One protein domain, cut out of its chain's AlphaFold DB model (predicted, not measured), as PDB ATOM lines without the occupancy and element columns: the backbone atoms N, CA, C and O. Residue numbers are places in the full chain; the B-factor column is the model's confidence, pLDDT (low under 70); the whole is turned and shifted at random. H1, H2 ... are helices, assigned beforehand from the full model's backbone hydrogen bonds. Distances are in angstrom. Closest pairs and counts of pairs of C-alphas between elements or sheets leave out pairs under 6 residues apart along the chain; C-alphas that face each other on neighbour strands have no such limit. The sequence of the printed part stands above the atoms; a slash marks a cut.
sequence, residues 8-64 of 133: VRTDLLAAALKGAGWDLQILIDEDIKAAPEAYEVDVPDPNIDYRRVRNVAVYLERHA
ATOM      1  N   VAL A   8     -45.669  14.078 -47.372       60.84
ATOM      2  CA  VAL A   8     -46.744  14.819 -48.070       60.84
ATOM      3  C   VAL A   8     -46.926  14.418 -49.546       60.84
ATOM      4  O   VAL A   8     -47.995  14.578 -50.124       60.84
ATOM      5  N   ARG A   9     -45.876  13.875 -50.160       72.25
ATOM      6  CA  ARG A   9     -45.810  13.538 -51.591       72.25
ATOM      7  C   ARG A   9     -46.523  12.214 -51.871       72.25
ATOM      8  O   ARG A   9     -47.385  12.130 -52.738       72.25
ATOM      9  N   THR A  10     -46.237  11.207 -51.051       72.38
ATOM     10  CA  THR A  10     -46.971   9.936 -51.012       72.38
ATOM     11  C   THR A  10     -48.371  10.097 -50.423       72.38
ATOM     12  O   THR A  10     -49.264   9.365 -50.821       72.38
ATOM     13  N   ASP A  11     -48.593  11.072 -49.532       76.19
ATOM     14  CA  ASP A  11     -49.926  11.376 -48.995       76.19
ATOM     15  C   ASP A  11     -50.860  11.889 -50.114       76.19
ATOM     16  O   ASP A  11     -52.029  11.504 -50.160       76.19
ATOM     17  N   LEU A  12     -50.345  12.694 -51.060       82.25
ATOM     18  CA  LEU A  12     -51.090  13.097 -52.262       82.25
ATOM     19  C   LEU A  12     -51.428  11.889 -53.138       82.25
ATOM     20  O   LEU A  12     -52.582  11.733 -53.534       82.25
ATOM     21  N   LEU A  13     -50.447  11.023 -53.410       84.81
ATOM     22  CA  LEU A  13     -50.675   9.801 -54.182       84.81
ATOM     23  C   LEU A  13     -51.728   8.906 -53.507       84.81
ATOM     24  O   LEU A  13     -52.651   8.439 -54.169       84.81
ATOM     25  N   ALA A  14     -51.625   8.708 -52.192       85.38
ATOM     26  CA  ALA A  14     -52.575   7.918 -51.418       85.38
ATOM     27  C   ALA A  14     -53.988   8.510 -51.478       85.38
ATOM     28  O   ALA A  14     -54.950   7.769 -51.654       85.38
ATOM     29  N   ALA A  15     -54.128   9.836 -51.395       86.00
ATOM     30  CA  ALA A  15     -55.420  10.499 -51.551       86.00
ATOM     31  C   ALA A  15     -55.994  10.340 -52.970       86.00
ATOM     32  O   ALA A  15     -57.180  10.035 -53.113       86.00
ATOM     33  N   ALA A  16     -55.164  10.504 -54.006       86.12
ATOM     34  CA  ALA A  16     -55.572  10.343 -55.401       86.12
ATOM     35  C   ALA A  16     -56.051   8.911 -55.687       86.12
ATOM     36  O   ALA A  16     -57.150   8.713 -56.206       86.12
ATOM     37  N   LEU A  17     -55.272   7.910 -55.274       89.00
ATOM     38  CA  LEU A  17     -55.613   6.501 -55.464       89.00
ATOM     39  C   LEU A  17     -56.824   6.076 -54.638       89.00
ATOM     40  O   LEU A  17     -57.686   5.363 -55.152       89.00
ATOM     41  N   LYS A  18     -56.970   6.590 -53.412       90.31
ATOM     42  CA  LYS A  18     -58.156   6.335 -52.590       90.31
ATOM     43  C   LYS A  18     -59.428   6.868 -53.247       90.31
ATOM     44  O   LYS A  18     -60.449   6.187 -53.223       90.31
ATOM     45  N   GLY A  19     -59.363   8.044 -53.878       85.62
ATOM     46  CA  GLY A  19     -60.466   8.591 -54.675       85.62
ATOM     47  C   GLY A  19     -60.847   7.718 -55.878       85.62
ATOM     48  O   GLY A  19     -62.006   7.717 -56.285       85.62
ATOM     49  N   ALA A  20     -59.898   6.941 -56.401       86.25
ATOM     50  CA  ALA A  20     -60.107   5.987 -57.487       86.25
ATOM     51  C   ALA A  20     -60.432   4.552 -57.012       86.25
ATOM     52  O   ALA A  20     -60.648   3.671 -57.840       86.25
ATOM     53  N   GLY A  21     -60.528   4.321 -55.697       92.56
ATOM     54  CA  GLY A  21     -60.926   3.038 -55.105       92.56
ATOM     55  C   GLY A  21     -59.782   2.174 -54.566       92.56
ATOM     56  O   GLY A  21     -60.053   1.114 -54.008       92.56
ATOM     57  N   TRP A  22     -58.528   2.622 -54.664       92.81
ATOM     58  CA  TRP A  22     -57.363   1.905 -54.138       92.81
ATOM     59  C   TRP A  22     -56.862   2.561 -52.850       92.81
ATOM     60  O   TRP A  22     -56.222   3.614 -52.867       92.81
ATOM     61  N   ASP A  23     -57.136   1.936 -51.706       94.94
ATOM     62  CA  ASP A  23     -56.632   2.417 -50.420       94.94
ATOM     63  C   ASP A  23     -55.189   1.939 -50.196       94.94
ATOM     64  O   ASP A  23     -54.962   0.860 -49.651       94.94
ATOM     65  N   LEU A  24     -54.204   2.742 -50.624       92.88
ATOM     66  CA  LEU A  24     -52.779   2.399 -50.504       92.88
ATOM     67  C   LEU A  24     -52.355   2.014 -49.084       92.88
ATOM     68  O   LEU A  24     -51.440   1.210 -48.932       92.88
ATOM     69  N   GLN A  25     -52.989   2.588 -48.057       93.81
ATOM     70  CA  GLN A  25     -52.665   2.252 -46.677       93.81
ATOM     71  C   GLN A  25     -52.966   0.779 -46.392       93.81
ATOM     72  O   GLN A  25     -52.111   0.068 -45.871       93.81
ATOM     73  N   ILE A  26     -54.170   0.335 -46.760       95.94
ATOM     74  CA  ILE A  26     -54.616  -1.049 -46.579       95.94
ATOM     75  C   ILE A  26     -53.814  -1.975 -47.493       95.94
ATOM     76  O   ILE A  26     -53.280  -2.978 -47.037       95.94
ATOM     77  N   LEU A  27     -53.672  -1.603 -48.765       96.62
ATOM     78  CA  LEU A  27     -53.033  -2.442 -49.778       96.62
ATOM     79  C   LEU A  27     -51.558  -2.733 -49.467       96.62
ATOM     80  O   LEU A  27     -51.112  -3.870 -49.599       96.62
ATOM     81  N   ILE A  28     -50.797  -1.722 -49.030       96.44
ATOM     82  CA  ILE A  28     -49.385  -1.905 -48.667       96.44
ATOM     83  C   ILE A  28     -49.257  -2.676 -47.348       96.44
ATOM     84  O   ILE A  28     -48.382  -3.525 -47.238       96.44
ATOM     85  N   ASP A  29     -50.122  -2.424 -46.361       97.25
ATOM     86  CA  ASP A  29     -50.131  -3.188 -45.106       97.25
ATOM     87  C   ASP A  29     -50.421  -4.680 -45.346       97.25
ATOM     88  O   ASP A  29     -49.752  -5.550 -44.787       97.25
ATOM     89  N   GLU A  30     -51.380  -4.993 -46.217       97.31
ATOM     90  CA  GLU A  30     -51.707  -6.367 -46.605       97.31
ATOM     91  C   GLU A  30     -50.565  -7.045 -47.372       97.31
ATOM     92  O   GLU A  30     -50.227  -8.190 -47.059       97.31
ATOM     93  N   ASP A  31     -49.918  -6.354 -48.317       97.75
ATOM     94  CA  ASP A  31     -48.797  -6.938 -49.067       97.75
ATOM     95  C   ASP A  31     -47.543  -7.117 -48.199       97.75
ATOM     96  O   ASP A  31     -46.879  -8.146 -48.300       97.75
ATOM     97  N   ILE A  32     -47.256  -6.190 -47.272       96.81
ATOM     98  CA  ILE A  32     -46.179  -6.356 -46.280       96.81
ATOM     99  C   ILE A  32     -46.435  -7.588 -45.406       96.81
ATOM    100  O   ILE A  32     -45.510  -8.345 -45.123       96.81
ATOM    101  N   LYS A  33     -47.681  -7.830 -44.982       96.19
ATOM    102  CA  LYS A  33     -48.034  -9.035 -44.209       96.19
ATOM    103  C   LYS A  33     -47.894 -10.315 -45.031       96.19
ATOM    104  O   LYS A  33     -47.548 -11.353 -44.469       96.19
ATOM    105  N   ALA A  34     -48.195 -10.254 -46.326       97.12
ATOM    106  CA  ALA A  34     -48.152 -11.406 -47.220       97.12
ATOM    107  C   ALA A  34     -46.731 -11.759 -47.691       97.12
ATOM    108  O   ALA A  34     -46.440 -12.938 -47.886       97.12
ATOM    109  N   ALA A  35     -45.865 -10.760 -47.877       96.56
ATOM    110  CA  ALA A  35     -44.504 -10.914 -48.387       96.56
ATOM    111  C   ALA A  35     -43.525  -9.952 -47.684       96.56
ATOM    112  O   ALA A  35     -42.959  -9.063 -48.329       96.56
ATOM    113  N   PRO A  36     -43.311 -10.096 -46.363       94.69
ATOM    114  CA  PRO A  36     -42.475  -9.177 -45.589       94.69
ATOM    115  C   PRO A  36     -41.037  -9.087 -46.117       94.69
ATOM    116  O   PRO A  36     -40.431  -8.027 -46.051       94.69
ATOM    117  N   GLU A  37     -40.502 -10.161 -46.701       94.94
ATOM    118  CA  GLU A  37     -39.161 -10.213 -47.290       94.94
ATOM    119  C   GLU A  37     -38.977  -9.337 -48.538       94.94
ATOM    120  O   GLU A  37     -37.842  -9.028 -48.903       94.94
ATOM    121  N   ALA A  38     -40.067  -8.922 -49.193       95.88
ATOM    122  CA  ALA A  38     -40.010  -7.973 -50.304       95.88
ATOM    123  C   ALA A  38     -39.754  -6.532 -49.825       95.88
ATOM    124  O   ALA A  38     -39.372  -5.666 -50.615       95.88
ATOM    125  N   TYR A  39     -39.948  -6.274 -48.531       94.38
ATOM    126  CA  TYR A  39     -39.874  -4.956 -47.924       94.38
ATOM    127  C   TYR A  39     -38.716  -4.882 -46.928       94.38
ATOM    128  O   TYR A  39     -38.551  -5.728 -46.057       94.38
ATOM    129  N   GLU A  40     -37.931  -3.809 -46.989       89.44
ATOM    130  CA  GLU A  40     -36.938  -3.515 -45.946       89.44
ATOM    131  C   GLU A  40     -37.603  -2.743 -44.796       89.44
ATOM    132  O   GLU A  40     -37.363  -1.550 -44.599       89.44
ATOM    133  N   VAL A  41     -38.504  -3.421 -44.079       87.12
ATOM    134  CA  VAL A  41     -39.259  -2.871 -42.947       87.12
ATOM    135  C   VAL A  41     -39.005  -3.726 -41.705       87.12
ATOM    136  O   VAL A  41     -39.505  -4.840 -41.601       87.12
ATOM    137  N   ASP A  42     -38.251  -3.186 -40.743       84.69
ATOM    138  CA  ASP A  42     -37.932  -3.896 -39.492       84.69
ATOM    139  C   ASP A  42     -39.166  -4.089 -38.598       84.69
ATOM    140  O   ASP A  42     -39.391  -5.155 -38.028       84.69
ATOM    141  N   VAL A  43     -39.964  -3.028 -38.459       89.75
ATOM    142  CA  VAL A  43     -41.207  -3.013 -37.682       89.75
ATOM    143  C   VAL A  43     -42.290  -2.379 -38.550       89.75
ATOM    144  O   VAL A  43     -42.227  -1.166 -38.776       89.75
ATOM    145  N   PRO A  44     -43.254  -3.172 -39.051       91.38
ATOM    146  CA  PRO A  44     -44.369  -2.649 -39.826       91.38
ATOM    147  C   PRO A  44     -45.208  -1.649 -39.027       91.38
ATOM    148  O   PRO A  44     -45.585  -1.907 -37.882       91.38
ATOM    149  N   ASP A  45     -45.522  -0.521 -39.652       92.75
ATOM    150  CA  ASP A  45     -46.471   0.475 -39.169       92.75
ATOM    151  C   ASP A  45     -47.361   0.920 -40.339       92.75
ATOM    152  O   ASP A  45     -46.929   1.725 -41.178       92.75
ATOM    153  N   PRO A  46     -48.631   0.475 -40.387       90.50
ATOM    154  CA  PRO A  46     -49.534   0.811 -41.479       90.50
ATOM    155  C   PRO A  46     -49.800   2.315 -41.587       90.50
ATOM    156  O   PRO A  46     -50.277   2.768 -42.617       90.50
ATOM    157  N   ASN A  47     -49.514   3.137 -40.573       87.62
ATOM    158  CA  ASN A  47     -49.671   4.592 -40.672       87.62
ATOM    159  C   ASN A  47     -48.472   5.293 -41.322       87.62
ATOM    160  O   ASN A  47     -48.580   6.462 -41.702       87.62
ATOM    161  N   ILE A  48     -47.338   4.601 -41.451       86.56
ATOM    162  CA  ILE A  48     -46.079   5.153 -41.958       86.56
ATOM    163  C   ILE A  48     -45.636   4.461 -43.245       86.56
ATOM    164  O   ILE A  48     -45.094   5.126 -44.127       86.56
ATOM    165  N   ASP A  49     -45.870   3.161 -43.393       91.69
ATOM    166  CA  ASP A  49     -45.278   2.381 -44.478       91.69
ATOM    167  C   ASP A  49     -45.760   2.799 -45.865       91.69
ATOM    168  O   ASP A  49     -44.938   2.930 -46.772       91.69
ATOM    169  N   TYR A  50     -47.045   3.121 -46.030       89.75
ATOM    170  CA  TYR A  50     -47.567   3.627 -47.308       89.75
ATOM    171  C   TYR A  50     -47.015   5.012 -47.685       89.75
ATOM    172  O   TYR A  50     -47.126   5.444 -48.832       89.75
ATOM    173  N   ARG A  51     -46.400   5.718 -46.727       88.88
ATOM    174  CA  ARG A  51     -45.800   7.046 -46.917       88.88
ATOM    175  C   ARG A  51     -44.343   6.965 -47.383       88.88
ATOM    176  O   ARG A  51     -43.684   7.985 -47.583       88.88
ATOM    177  N   ARG A  52     -43.795   5.756 -47.531       89.25
ATOM    178  CA  ARG A  52     -42.424   5.521 -47.990       89.25
ATOM    179  C   ARG A  52     -42.440   5.254 -49.491       89.25
ATOM    180  O   ARG A  52     -42.982   4.246 -49.929       89.25
ATOM    181  N   VAL A  53     -41.777   6.116 -50.271       90.81
ATOM    182  CA  VAL A  53     -41.653   5.970 -51.742       90.81
ATOM    183  C   VAL A  53     -41.175   4.571 -52.128       90.81
ATOM    184  O   VAL A  53     -41.712   3.965 -53.046       90.81
ATOM    185  N   ARG A  54     -40.215   4.025 -51.376       91.94
ATOM    186  CA  ARG A  54     -39.716   2.667 -51.583       91.94
ATOM    187  C   ARG A  54     -40.812   1.603 -51.467       91.94
ATOM    188  O   ARG A  54     -40.895   0.738 -52.328       91.94
ATOM    189  N   ASN A  55     -41.636   1.659 -50.423       94.06
ATOM    190  CA  ASN A  55     -42.686   0.663 -50.203       94.06
ATOM    191  C   ASN A  55     -43.776   0.780 -51.273       94.06
ATOM    192  O   ASN A  55     -44.264  -0.233 -51.763       94.06
ATOM    193  N   VAL A  56     -44.100   2.011 -51.684       94.06
ATOM    194  CA  VAL A  56     -44.984   2.266 -52.828       94.06
ATOM    195  C   VAL A  56     -44.407   1.651 -54.105       94.06
ATOM    196  O   VAL A  56     -45.128   0.966 -54.819       94.06
ATOM    197  N   ALA A  57     -43.114   1.840 -54.381       94.69
ATOM    198  CA  ALA A  57     -42.466   1.274 -55.562       94.69
ATOM    199  C   ALA A  57     -42.512  -0.264 -55.572       94.69
ATOM    200  O   ALA A  57     -42.909  -0.837 -56.581       94.69
ATOM    201  N   VAL A  58     -42.191  -0.914 -54.445       96.06
ATOM    202  CA  VAL A  58     -42.278  -2.381 -54.298       96.06
ATOM    203  C   VAL A  58     -43.704  -2.873 -54.542       96.06
ATOM    204  O   VAL A  58     -43.907  -3.824 -55.294       96.06
ATOM    205  N   TYR A  59     -44.703  -2.212 -53.951       96.81
ATOM    206  CA  TYR A  59     -46.104  -2.583 -54.146       96.81
ATOM    207  C   TYR A  59     -46.530  -2.460 -55.617       96.81
ATOM    208  O   TYR A  59     -47.125  -3.381 -56.173       96.81
ATOM    209  N   LEU A  60     -46.191  -1.348 -56.276       96.94
ATOM    210  CA  LEU A  60     -46.528  -1.127 -57.685       96.94
ATOM    211  C   LEU A  60     -45.839  -2.135 -58.610       96.94
ATOM    212  O   LEU A  60     -46.468  -2.634 -59.534       96.94
ATOM    213  N   GLU A  61     -44.579  -2.480 -58.353       96.12
ATOM    214  CA  GLU A  61     -43.863  -3.499 -59.127       96.12
ATOM    215  C   GLU A  61     -44.540  -4.876 -59.039       96.12
ATOM    216  O   GLU A  61     -44.549  -5.631 -60.011       96.12
ATOM    217  N   ARG A  62     -45.141  -5.192 -57.888       96.12
ATOM    218  CA  ARG A  62     -45.794  -6.481 -57.627       96.12
ATOM    219  C   ARG A  62     -47.242  -6.550 -58.110       96.12
ATOM    220  O   ARG A  62     -47.688  -7.629 -58.491       96.12
ATOM    221  N   HIS A  63     -47.967  -5.429 -58.085       96.56
ATOM    222  CA  HIS A  63     -49.432  -5.411 -58.244       96.56
ATOM    223  C   HIS A  63     -49.949  -4.507 -59.367       96.56
ATOM    224  O   HIS A  63     -51.136  -4.552 -59.684       96.56
ATOM    225  N   ALA A  64     -49.095  -3.694 -59.985       96.62
ATOM    226  CA  ALA A  64     -49.468  -2.818 -61.092       96.62
ATOM    227  C   ALA A  64     -48.798  -3.247 -62.407       96.62
ATOM    228  O   ALA A  64     -47.856  -4.036 -62.451       96.62
TER     229      ALA A  64
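Overview. This is residues 8 to 64 of the 133 residues of a protein of Olsenella sp. KGMB02461 (UniProt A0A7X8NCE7). Three short helices are joined into a small body: H3 crosses the middle of H2, while H1 stands at the first end of H2 and runs roughly the same way as H3. From the last end of H2 the long stretch of residues 35 to 52, with no named element, loops out and folds back to the start of H3. The printed part has 57 residues with three named helices, H1, H2 and H3 along the chain, and no named strand; its class is all helix. It is compact, with a radius of gyration of the C-alphas of 10.4 A, and the C-alphas span 29 by 21 by 15 A.

Arrangement. Start with H1, residues 8 to 19, and go on to H2, residues 24 to 34. They touch, H1 with residues 14 to 18 alone; the closest C-alphas, of Ala 14 and Leu 24, are 5.6 A apart, and the lines stand about perpendicular at 86 degrees. H2 also touches H3, residues 53 to 63, closest at the C-alphas of Ile 28 and Tyr 59, 6.4 A apart; at 71 degrees their lines are only just about perpendicular. H1 and H3 are close but not clearly touching: look at the C-alphas of Thr 10 and Val 53, their closest, 6.7 A apart. They run the same way at a shallow tilt of 32 degrees, only just short of steep. In H1, H2 and H3 every O i to N i+4 pair is within hydrogen-bond range.

Along the chain. Find C-alpha 8 at (-46.744, 14.819, -48.070); from there H1 runs 16.5 A to C-alpha 19. H2 covers 14.9 A from Leu 24 to Ala 34. H3 begins at C-alpha 53, at (-41.653, 5.970, -51.742), and 15.2 A on ends at C-alpha 63, at (-49.432, -5.411, -58.244).

Size, cuts and confidence. The two C-alphas farthest apart, of Ala 20 and Asp 42, are 30.2 A apart. The printed part has no cut; the link from H1 to H2 is tight, with 4 residues, and that from H2 to H3 is long, with 18. The mean pLDDT of the printed part is 90.7, and residue 8 alone is under 70.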